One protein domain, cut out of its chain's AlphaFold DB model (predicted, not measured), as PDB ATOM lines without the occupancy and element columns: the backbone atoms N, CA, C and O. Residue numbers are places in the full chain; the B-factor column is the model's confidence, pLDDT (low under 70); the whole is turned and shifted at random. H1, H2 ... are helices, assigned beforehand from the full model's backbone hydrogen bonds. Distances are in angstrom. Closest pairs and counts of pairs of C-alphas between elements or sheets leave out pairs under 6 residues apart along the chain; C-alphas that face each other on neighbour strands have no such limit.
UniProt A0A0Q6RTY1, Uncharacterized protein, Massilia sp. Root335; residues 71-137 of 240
ATOM      1  N   THR A  71       7.461  26.202 -28.589       92.19
ATOM      2  CA  THR A  71       6.103  26.605 -28.252       92.19
ATOM      3  C   THR A  71       5.876  26.720 -26.747       92.19
ATOM      4  O   THR A  71       6.516  26.052 -25.923       92.19
ATOM      5  N   ASP A  72       4.944  27.588 -26.372       91.25
ATOM      6  CA  ASP A  72       4.380  27.644 -25.027       91.25
ATOM      7  C   ASP A  72       3.333  26.532 -24.794       91.25
ATOM      8  O   ASP A  72       3.048  25.720 -25.677       91.25
ATOM      9  N   GLY A  73       2.763  26.480 -23.586       87.56
ATOM     10  CA  GLY A  73       1.734  25.494 -23.229       87.56
ATOM     11  C   GLY A  73       0.410  25.644 -23.992       87.56
ATOM     12  O   GLY A  73      -0.431  24.755 -23.910       87.56
ATOM     13  N   ALA A  74       0.225  26.739 -24.735       90.69
ATOM     14  CA  ALA A  74      -0.937  26.990 -25.583       90.69
ATOM     15  C   ALA A  74      -0.662  26.699 -27.072       90.69
ATOM     16  O   ALA A  74      -1.554  26.865 -27.902       90.69
ATOM     17  N   GLY A  75       0.552  26.259 -27.424       90.62
ATOM     18  CA  GLY A  75       0.943  25.980 -28.805       90.62
ATOM     19  C   GLY A  75       1.270  27.230 -29.632       90.62
ATOM     20  O   GLY A  75       1.354  27.131 -30.856       90.62
ATOM     21  N   ASN A  76       1.460  28.393 -28.997       94.69
ATOM     22  CA  ASN A  76       1.996  29.589 -29.653       94.69
ATOM     23  C   ASN A  76       3.519  29.575 -29.628       94.69
ATOM     24  O   ASN A  76       4.130  28.903 -28.801       94.69
ATOM     25  N   LEU A  77       4.136  30.354 -30.511       95.56
ATOM     26  CA  LEU A  77       5.574  30.567 -30.516       95.56
ATOM     27  C   LEU A  77       6.027  31.206 -29.199       95.56
ATOM     28  O   LEU A  77       5.546  32.267 -28.800       95.56
ATOM     29  N   ARG A  78       7.014  30.587 -28.555       95.19
ATOM     30  CA  ARG A  78       7.698  31.158 -27.402       95.19
ATOM     31  C   ARG A  78       8.771  32.128 -27.880       95.19
ATOM     32  O   ARG A  78       9.749  31.724 -28.499       95.19
ATOM     33  N   VAL A  79       8.600  33.410 -27.571       95.62
ATOM     34  CA  VAL A  79       9.569  34.457 -27.923       95.62
ATOM     35  C   VAL A  79      10.565  34.630 -26.779       95.62
ATOM     36  O   VAL A  79      10.316  35.373 -25.834       95.62
ATOM     37  N   ASP A  80      11.685  33.911 -26.848       94.25
ATOM     38  CA  ASP A  80      12.730  33.903 -25.820       94.25
ATOM     39  C   ASP A  80      14.149  34.016 -26.428       94.25
ATOM     40  O   ASP A  80      14.302  33.993 -27.656       94.25
ATOM     41  N   PRO A  81      15.211  34.175 -25.610       92.44
ATOM     42  CA  PRO A  81      16.582  34.275 -26.115       92.44
ATOM     43  C   PRO A  81      17.074  33.047 -26.897       92.44
ATOM     44  O   PRO A  81      17.941  33.184 -27.765       92.44
ATOM     45  N   ALA A  82      16.542  31.854 -26.616       92.06
ATOM     46  CA  ALA A  82      16.928  30.635 -27.322       92.06
ATOM     47  C   ALA A  82      16.424  30.671 -28.772       92.06
ATOM     48  O   ALA A  82      17.183  30.366 -29.694       92.06
ATOM     49  N   LEU A  83      15.195  31.150 -28.990       95.06
ATOM     50  CA  LEU A  83      14.656  31.374 -30.330       95.06
ATOM     51  C   LEU A  83      15.492  32.386 -31.125       95.06
ATOM     52  O   LEU A  83      15.779  32.154 -32.298       95.06
ATOM     53  N   ARG A  84      15.931  33.486 -30.497       96.06
ATOM     54  CA  ARG A  84      16.835  34.434 -31.165       96.06
ATOM     55  C   ARG A  84      18.147  33.770 -31.568       96.06
ATOM     56  O   ARG A  84      18.600  33.972 -32.685       96.06
ATOM     57  N   THR A  85      18.739  32.978 -30.679       94.44
ATOM     58  CA  THR A  85      20.012  32.293 -30.953       94.44
ATOM     59  C   THR A  85      19.887  31.340 -32.142       94.44
ATOM     60  O   THR A  85      20.766  31.307 -33.001       94.44
ATOM     61  N   LEU A  86      18.765  30.617 -32.241       94.69
ATOM     62  CA  LEU A  86      18.437  29.805 -33.413       94.69
ATOM     63  C   LEU A  86      18.396  30.667 -34.686       94.69
ATOM     64  O   LEU A  86      18.996  30.304 -35.696       94.69
ATOM     65  N   PHE A  87      17.699  31.806 -34.645       96.81
ATOM     66  CA  PHE A  87      17.588  32.700 -35.800       96.81
ATOM     67  C   PHE A  87      18.952  33.257 -36.209       96.81
ATOM     68  O   PHE A  87      19.296  33.193 -37.386       96.81
ATOM     69  N   ASP A  88      19.740  33.738 -35.246       95.94
ATOM     70  CA  ASP A  88      21.101  34.239 -35.454       95.94
ATOM     71  C   ASP A  88      21.983  33.177 -36.135       95.94
ATOM     72  O   ASP A  88      22.679  33.481 -37.105       95.94
ATOM     73  N   GLY A  89      21.903  31.916 -35.693       94.81
ATOM     74  CA  GLY A  89      22.670  30.806 -36.261       94.81
ATOM     75  C   GLY A  89      22.372  30.548 -37.740       94.81
ATOM     76  O   GLY A  89      23.297  30.400 -38.541       94.81
ATOM     77  N   TYR A  90      21.094  30.548 -38.127       96.12
ATOM     78  CA  TYR A  90      20.715  30.404 -39.533       96.12
ATOM     79  C   TYR A  90      21.054  31.656 -40.346       96.12
ATOM     80  O   TYR A  90      21.660  31.553 -41.410       96.12
ATOM     81  N   LEU A  91      20.681  32.844 -39.866       95.62
ATOM     82  CA  LEU A  91      20.805  34.093 -40.624       95.62
ATOM     83  C   LEU A  91      22.257  34.554 -40.814       95.62
ATOM     84  O   LEU A  91      22.517  35.374 -41.694       95.62
ATOM     85  N   ALA A  92      23.208  34.006 -40.054       93.25
ATOM     86  CA  ALA A  92      24.636  34.212 -40.280       93.25
ATOM     87  C   ALA A  92      25.157  33.560 -41.580       93.25
ATOM     88  O   ALA A  92      26.221  33.945 -42.064       93.25
ATOM     89  N   GLN A  93      24.440  32.583 -42.148       92.00
ATOM     90  CA  GLN A  93      24.886  31.813 -43.314       92.00
ATOM     91  C   GLN A  93      24.251  32.304 -44.632       92.00
ATOM     92  O   GLN A  93      23.083  32.713 -44.655       92.00
ATOM     93  N   PRO A  94      24.960  32.212 -45.777       89.88
ATOM     94  CA  PRO A  94      24.376  32.482 -47.091       89.88
ATOM     95  C   PRO A  94      23.164  31.581 -47.370       89.88
ATOM     96  O   PRO A  94      23.239  30.364 -47.248       89.88
ATOM     97  N   GLY A  95      22.028  32.174 -47.753       91.88
ATOM     98  CA  GLY A  95      20.779  31.428 -47.976       91.88
ATOM     99  C   GLY A  95      20.092  30.930 -46.695       91.88
ATOM    100  O   GLY A  95      19.045  30.284 -46.776       91.88
ATOM    101  N   GLY A  96      20.627  31.272 -45.520       93.69
ATOM    102  CA  GLY A  96      20.141  30.810 -44.224       93.69
ATOM    103  C   GLY A  96      18.690  31.177 -43.917       93.69
ATOM    104  O   GLY A  96      17.998  30.413 -43.255       93.69
ATOM    105  N   ALA A  97      18.173  32.276 -44.474       94.06
ATOM    106  CA  ALA A  97      16.763  32.648 -44.341       94.06
ATOM    107  C   ALA A  97      15.810  31.574 -44.902       94.06
ATOM    108  O   ALA A  97      14.846  31.185 -44.246       94.06
ATOM    109  N   ALA A  98      16.101  31.040 -46.092       95.06
ATOM    110  CA  ALA A  98      15.282  29.985 -46.691       95.06
ATOM    111  C   ALA A  98      15.371  28.679 -45.883       95.06
ATOM    112  O   ALA A  98      14.370  27.983 -45.708       95.06
ATOM    113  N   GLN A  99      16.560  28.372 -45.355       96.25
ATOM    114  CA  GLN A  99      16.784  27.205 -44.500       96.25
ATOM    115  C   GLN A  99      16.055  27.330 -43.157       96.25
ATOM    116  O   GLN A  99      15.434  26.365 -42.718       96.25
ATOM    117  N   LEU A 100      16.059  28.517 -42.543       96.38
ATOM    118  CA  LEU A 100      15.315  28.808 -41.320       96.38
ATOM    119  C   LEU A 100      13.816  28.594 -41.534       96.38
ATOM    120  O   LEU A 100      13.181  27.876 -40.767       96.38
ATOM    121  N   HIS A 101      13.253  29.148 -42.609       95.75
ATOM    122  CA  HIS A 101      11.841  28.943 -42.947       95.75
ATOM    123  C   HIS A 101      11.505  27.466 -43.160       95.75
ATOM    124  O   HIS A 101      10.507  26.976 -42.631       95.75
ATOM    125  N   ALA A 102      12.344  26.723 -43.884       95.69
ATOM    126  CA  ALA A 102      12.162  25.283 -44.063       95.69
ATOM    127  C   ALA A 102      12.202  24.525 -42.722       95.69
ATOM    128  O   ALA A 102      11.336  23.687 -42.457       95.69
ATOM    129  N   TYR A 103      13.154  24.866 -41.849       94.62
ATOM    130  CA  TYR A 103      13.269  24.301 -40.508       94.62
ATOM    131  C   TYR A 103      12.004  24.566 -39.679       94.62
ATOM    132  O   TYR A 103      11.375  23.617 -39.204       94.62
ATOM    133  N   LEU A 104      11.569  25.825 -39.576       94.69
ATOM    134  CA  LEU A 104      10.375  26.221 -38.820       94.69
ATOM    135  C   LEU A 104       9.110  25.538 -39.355       94.69
ATOM    136  O   LEU A 104       8.302  25.032 -38.574       94.69
ATOM    137  N   ASN A 105       8.967  25.438 -40.679       94.50
ATOM    138  CA  ASN A 105       7.841  24.755 -41.317       94.50
ATOM    139  C   ASN A 105       7.792  23.257 -40.998       94.50
ATOM    140  O   ASN A 105       6.702  22.713 -40.816       94.50
ATOM    141  N   SER A 106       8.953  22.604 -40.905       93.56
ATOM    142  CA  SER A 106       9.048  21.179 -40.572       93.56
ATOM    143  C   SER A 106       8.798  20.876 -39.090       93.56
ATOM    144  O   SER A 106       8.375  19.770 -38.756       93.56
ATOM    145  N   ARG A 107       9.048  21.845 -38.198       92.62
ATOM    146  CA  ARG A 107       9.011  21.648 -36.741       92.62
ATOM    147  C   ARG A 107       7.741  22.153 -36.073       92.62
ATOM    148  O   ARG A 107       7.348  21.608 -35.046       92.62
ATOM    149  N   LEU A 108       7.114  23.193 -36.616       94.06
ATOM    150  CA  LEU A 108       6.009  23.881 -35.956       94.06
ATOM    151  C   LEU A 108       4.671  23.549 -36.610       94.06
ATOM    152  O   LEU A 108       4.557  23.473 -37.835       94.06
ATOM    153  N   ALA A 109       3.635  23.411 -35.788       93.31
ATOM    154  CA  ALA A 109       2.244  23.415 -36.223       93.31
ATOM    155  C   ALA A 109       1.671  24.850 -36.196       93.31
ATOM    156  O   ALA A 109       2.239  25.733 -35.547       93.31
ATOM    157  N   PRO A 110       0.554  25.126 -36.893       94.19
ATOM    158  CA  PRO A 110      -0.208  26.355 -36.672       94.19
ATOM    159  C   PRO A 110      -0.728  26.441 -35.219       94.19
ATOM    160  O   PRO A 110      -1.121  25.406 -34.682       94.19
ATOM    161  N   PRO A 111      -0.777  27.636 -34.591       94.94
ATOM    162  CA  PRO A 111      -0.432  28.952 -35.144       94.94
ATOM    163  C   PRO A 111       1.067  29.300 -35.077       94.94
ATOM    164  O   PRO A 111       1.504  30.188 -35.812       94.94
ATOM    165  N   ALA A 112       1.860  28.595 -34.260       95.38
ATOM    166  CA  ALA A 112       3.275  28.899 -34.027       95.38
ATOM    167  C   ALA A 112       4.109  28.984 -35.312       95.38
ATOM    168  O   ALA A 112       4.980  29.841 -35.416       95.38
ATOM    169  N   ARG A 113       3.821  28.145 -36.314       95.69
ATOM    170  CA  ARG A 113       4.500  28.199 -37.619       95.69
ATOM    171  C   ARG A 113       4.383  29.569 -38.293       95.69
ATOM    172  O   ARG A 113       5.384  30.093 -38.764       95.69
ATOM    173  N   GLY A 114       3.173  30.135 -38.335       96.62
ATOM    174  CA  GLY A 114       2.932  31.444 -38.952       96.62
ATOM    175  C   GLY A 114       3.629  32.554 -38.173       96.62
ATOM    176  O   GLY A 114       4.399  33.314 -38.744       96.62
ATOM    177  N   GLN A 115       3.464  32.545 -36.847       97.44
ATOM    178  CA  GLN A 115       4.132  33.489 -35.943       97.44
ATOM    179  C   GLN A 115       5.660  33.458 -36.105       97.44
ATOM    180  O   GLN A 115       6.303  34.503 -36.113       97.44
ATOM    181  N   ALA A 116       6.245  32.265 -36.246       96.81
ATOM    182  CA  ALA A 116       7.685  32.102 -36.405       96.81
ATOM    183  C   ALA A 116       8.178  32.600 -37.763       96.81
ATOM    184  O   ALA A 116       9.214  33.256 -37.812       96.81
ATOM    185  N   GLY A 117       7.432  32.324 -38.838       97.12
ATOM    186  CA  GLY A 117       7.733  32.848 -40.170       97.12
ATOM    187  C   GLY A 117       7.694  34.377 -40.203       97.12
ATOM    188  O   GLY A 117       8.666  35.005 -40.617       97.12
ATOM    189  N   ASP A 118       6.625  34.974 -39.671       98.00
ATOM    190  CA  ASP A 118       6.464  36.431 -39.607       98.00
ATOM    191  C   ASP A 118       7.590  37.092 -38.797       98.00
ATOM    192  O   ASP A 118       8.161  38.109 -39.207       98.00
ATOM    193  N   LEU A 119       7.939  36.502 -37.648       98.31
ATOM    194  CA  LEU A 119       9.005  37.006 -36.788       98.31
ATOM    195  C   LEU A 119      10.390  36.833 -37.427       98.31
ATOM    196  O   LEU A 119      11.220  37.729 -37.294       98.31
ATOM    197  N   ALA A 120      10.645  35.734 -38.142       97.88
ATOM    198  CA  ALA A 120      11.895  35.523 -38.874       97.88
ATOM    199  C   ALA A 120      12.080  36.574 -39.983       97.88
ATOM    200  O   ALA A 120      13.147  37.184 -40.082       97.88
ATOM    201  N   ASP A 121      11.026  36.863 -40.751       97.88
ATOM    202  CA  ASP A 121      11.050  37.893 -41.797       97.88
ATOM    203  C   ASP A 121      11.236  39.301 -41.215       97.88
ATOM    204  O   ASP A 121      12.001  40.122 -41.735       97.88
ATOM    205  N   ALA A 122      10.542  39.610 -40.114       98.38
ATOM    206  CA  ALA A 122      10.743  40.851 -39.374       98.38
ATOM    207  C   ALA A 122      12.186  40.974 -38.866       98.38
ATOM    208  O   ALA A 122      12.796  42.038 -39.006       98.38
ATOM    209  N   TYR A 123      12.750  39.882 -38.350       98.31
ATOM    210  CA  TYR A 123      14.100  39.864 -37.812       98.31
ATOM    211  C   TYR A 123      15.172  40.057 -38.882       98.31
ATOM    212  O   TYR A 123      16.052  40.900 -38.719       98.31
ATOM    213  N   GLN A 124      15.049  39.386 -40.026       97.00
ATOM    214  CA  GLN A 124      15.954  39.592 -41.155       97.00
ATOM    215  C   GLN A 124      15.938  41.049 -41.640       97.00
ATOM    216  O   GLN A 124      16.995  41.645 -41.865       97.00
ATOM    217  N   ARG A 125      14.750  41.654 -41.778       97.75
ATOM    218  CA  ARG A 125      14.637  43.077 -42.139       97.75
ATOM    219  C   ARG A 125      15.275  43.974 -41.083       97.75
ATOM    220  O   ARG A 125      15.914  44.960 -41.440       97.75
ATOM    221  N   TYR A 126      15.120  43.636 -39.804       97.81
ATOM    222  CA  TYR A 126      15.738  44.380 -38.709       97.81
ATOM    223  C   TYR A 126      17.264  44.347 -38.801       97.81
ATOM    224  O   TYR A 126      17.878  45.399 -38.671       97.81
ATOM    225  N   LEU A 127      17.877  43.196 -39.089       96.06
ATOM    226  CA  LEU A 127      19.335  43.099 -39.230       96.06
ATOM    227  C   LEU A 127      19.864  44.012 -40.348       96.06
ATOM    228  O   LEU A 127      20.885  44.679 -40.180       96.06
ATOM    229  N   GLN A 128      19.139  44.098 -41.466       95.38
ATOM    230  CA  GLN A 128      19.477  45.012 -42.555       95.38
ATOM    231  C   GLN A 128      19.317  46.484 -42.138       95.38
ATOM    232  O   GLN A 128      20.241  47.278 -42.320       95.38
ATOM    233  N   ALA A 129      18.187  46.844 -41.525       96.56
ATOM    234  CA  ALA A 129      17.942  48.205 -41.052       96.56
ATOM    235  C   ALA A 129      18.934  48.631 -39.954       96.56
ATOM    236  O   ALA A 129      19.362  49.782 -39.906       96.56
ATOM    237  N   GLU A 130      19.346  47.707 -39.084       95.56
ATOM    238  CA  GLU A 130      20.358  47.963 -38.063       95.56
ATOM    239  C   GLU A 130      21.722  48.247 -38.699       95.56
ATOM    240  O   GLU A 130      22.422  49.163 -38.266       95.56
ATOM    241  N   LYS A 131      22.101  47.498 -39.741       92.50
ATOM    242  CA  LYS A 131      23.335  47.750 -40.495       92.50
ATOM    243  C   LYS A 131      23.325  49.144 -41.125       92.50
ATOM    244  O   LYS A 131      24.329  49.851 -41.062       92.50
ATOM    245  N   GLU A 132      22.195  49.558 -41.687       93.56
ATOM    246  CA  GLU A 132      22.012  50.897 -42.260       93.56
ATOM    247  C   GLU A 132      22.057  51.997 -41.199       93.56
ATOM    248  O   GLU A 132      22.744  53.000 -41.388       93.56
ATOM    249  N   LEU A 133      21.380  51.804 -40.064       92.44
ATOM    250  CA  LEU A 133      21.449  52.711 -38.917       92.44
ATOM    251  C   LEU A 133      22.893  52.849 -38.421       92.44
ATOM    252  O   LEU A 133      23.384  53.942 -38.152       92.44
ATOM    253  N   ARG A 134      23.610  51.733 -38.337       88.88
ATOM    254  CA  ARG A 134      25.001  51.715 -37.898       88.88
ATOM    255  C   ARG A 134      25.934  52.424 -38.875       88.88
ATOM    256  O   ARG A 134      26.842  53.120 -38.432       88.88
ATOM    257  N   ALA A 135      25.698  52.308 -40.181       88.88
ATOM    258  CA  ALA A 135      26.500  52.985 -41.199       88.88
ATOM    259  C   ALA A 135      26.456  54.523 -41.085       88.88
ATOM    260  O   ALA A 135      27.387  55.185 -41.550       88.88
ATOM    261  N   GLN A 136      25.415  55.078 -40.452       88.31
ATOM    262  CA  GLN A 136      25.233  56.518 -40.232       88.31
ATOM    263  C   GLN A 136      26.073  57.064 -39.069       88.31
ATOM    264  O   GLN A 136      26.277  58.274 -38.979       88.31
ATOM    265  N   VAL A 137      26.585  56.196 -38.192       84.56
ATOM    266  CA  VAL A 137      27.338  56.604 -37.003       84.56
ATOM    267  C   VAL A 137      28.829  56.316 -37.172       84.56
ATOM    268  O   VAL A 137      29.257  55.322 -37.764       84.56
TER     269      VAL A 137
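Overview. This is residues 71 to 137 of the 240 residues of an uncharacterized protein of Massilia sp. Root335 (UniProt A0A0Q6RTY1). A long helix, H3, makes a helical hairpin with the shorter H2, H1 lies crosswise over one side of the pair, and residues 128 to 137 stick out as a free arm. The printed part has 67 residues with three named helices, H1, H2, H3 in chain order, and is all helix. It is only just compact, close to loose, with a radius of gyration of the C-alphas of 12.9 A and spans of 42 by 22 by 17 A.

Along the chain. Find C-alpha 112 at (3.275, 28.899, -34.027), where H3, residues 112 to 135, begins; it runs 34.2 A from there to C-alpha 135 at (26.500, 52.985, -41.199). H2 is residues 96 to 107, 16.2 A; H1, residues 81 to 91, 15.1 A, begins at (16.582, 34.275, -26.115).

Arrangement. Look at the C-alphas of Asn 105 and Arg 113, 6.1 A apart, the closest of H2 and H3; these helices touch, opposite ways at a shallow tilt of 19 degrees, H3 with residues 113 to 124 alone. H1 touches H2, with residues 96 to 100 of H2 alone, at a steep tilt of 50 degrees; the closest C-alphas, Tyr 90 and Gly 96, are 4.7 A apart. H1 and H3 are close but not clearly touching, the closest C-alphas, Phe 87 and Ala 120, 7.1 A apart. In H1, H2 and H3 every O i to N i+4 pair is within hydrogen-bond range.

Size, cuts and confidence. The C-alphas of Gly 73 and Val 137 are the two farthest apart, 42.6 A. Both links are tight, the printed part has no cut, and no printed residue is under 70 in pLDDT.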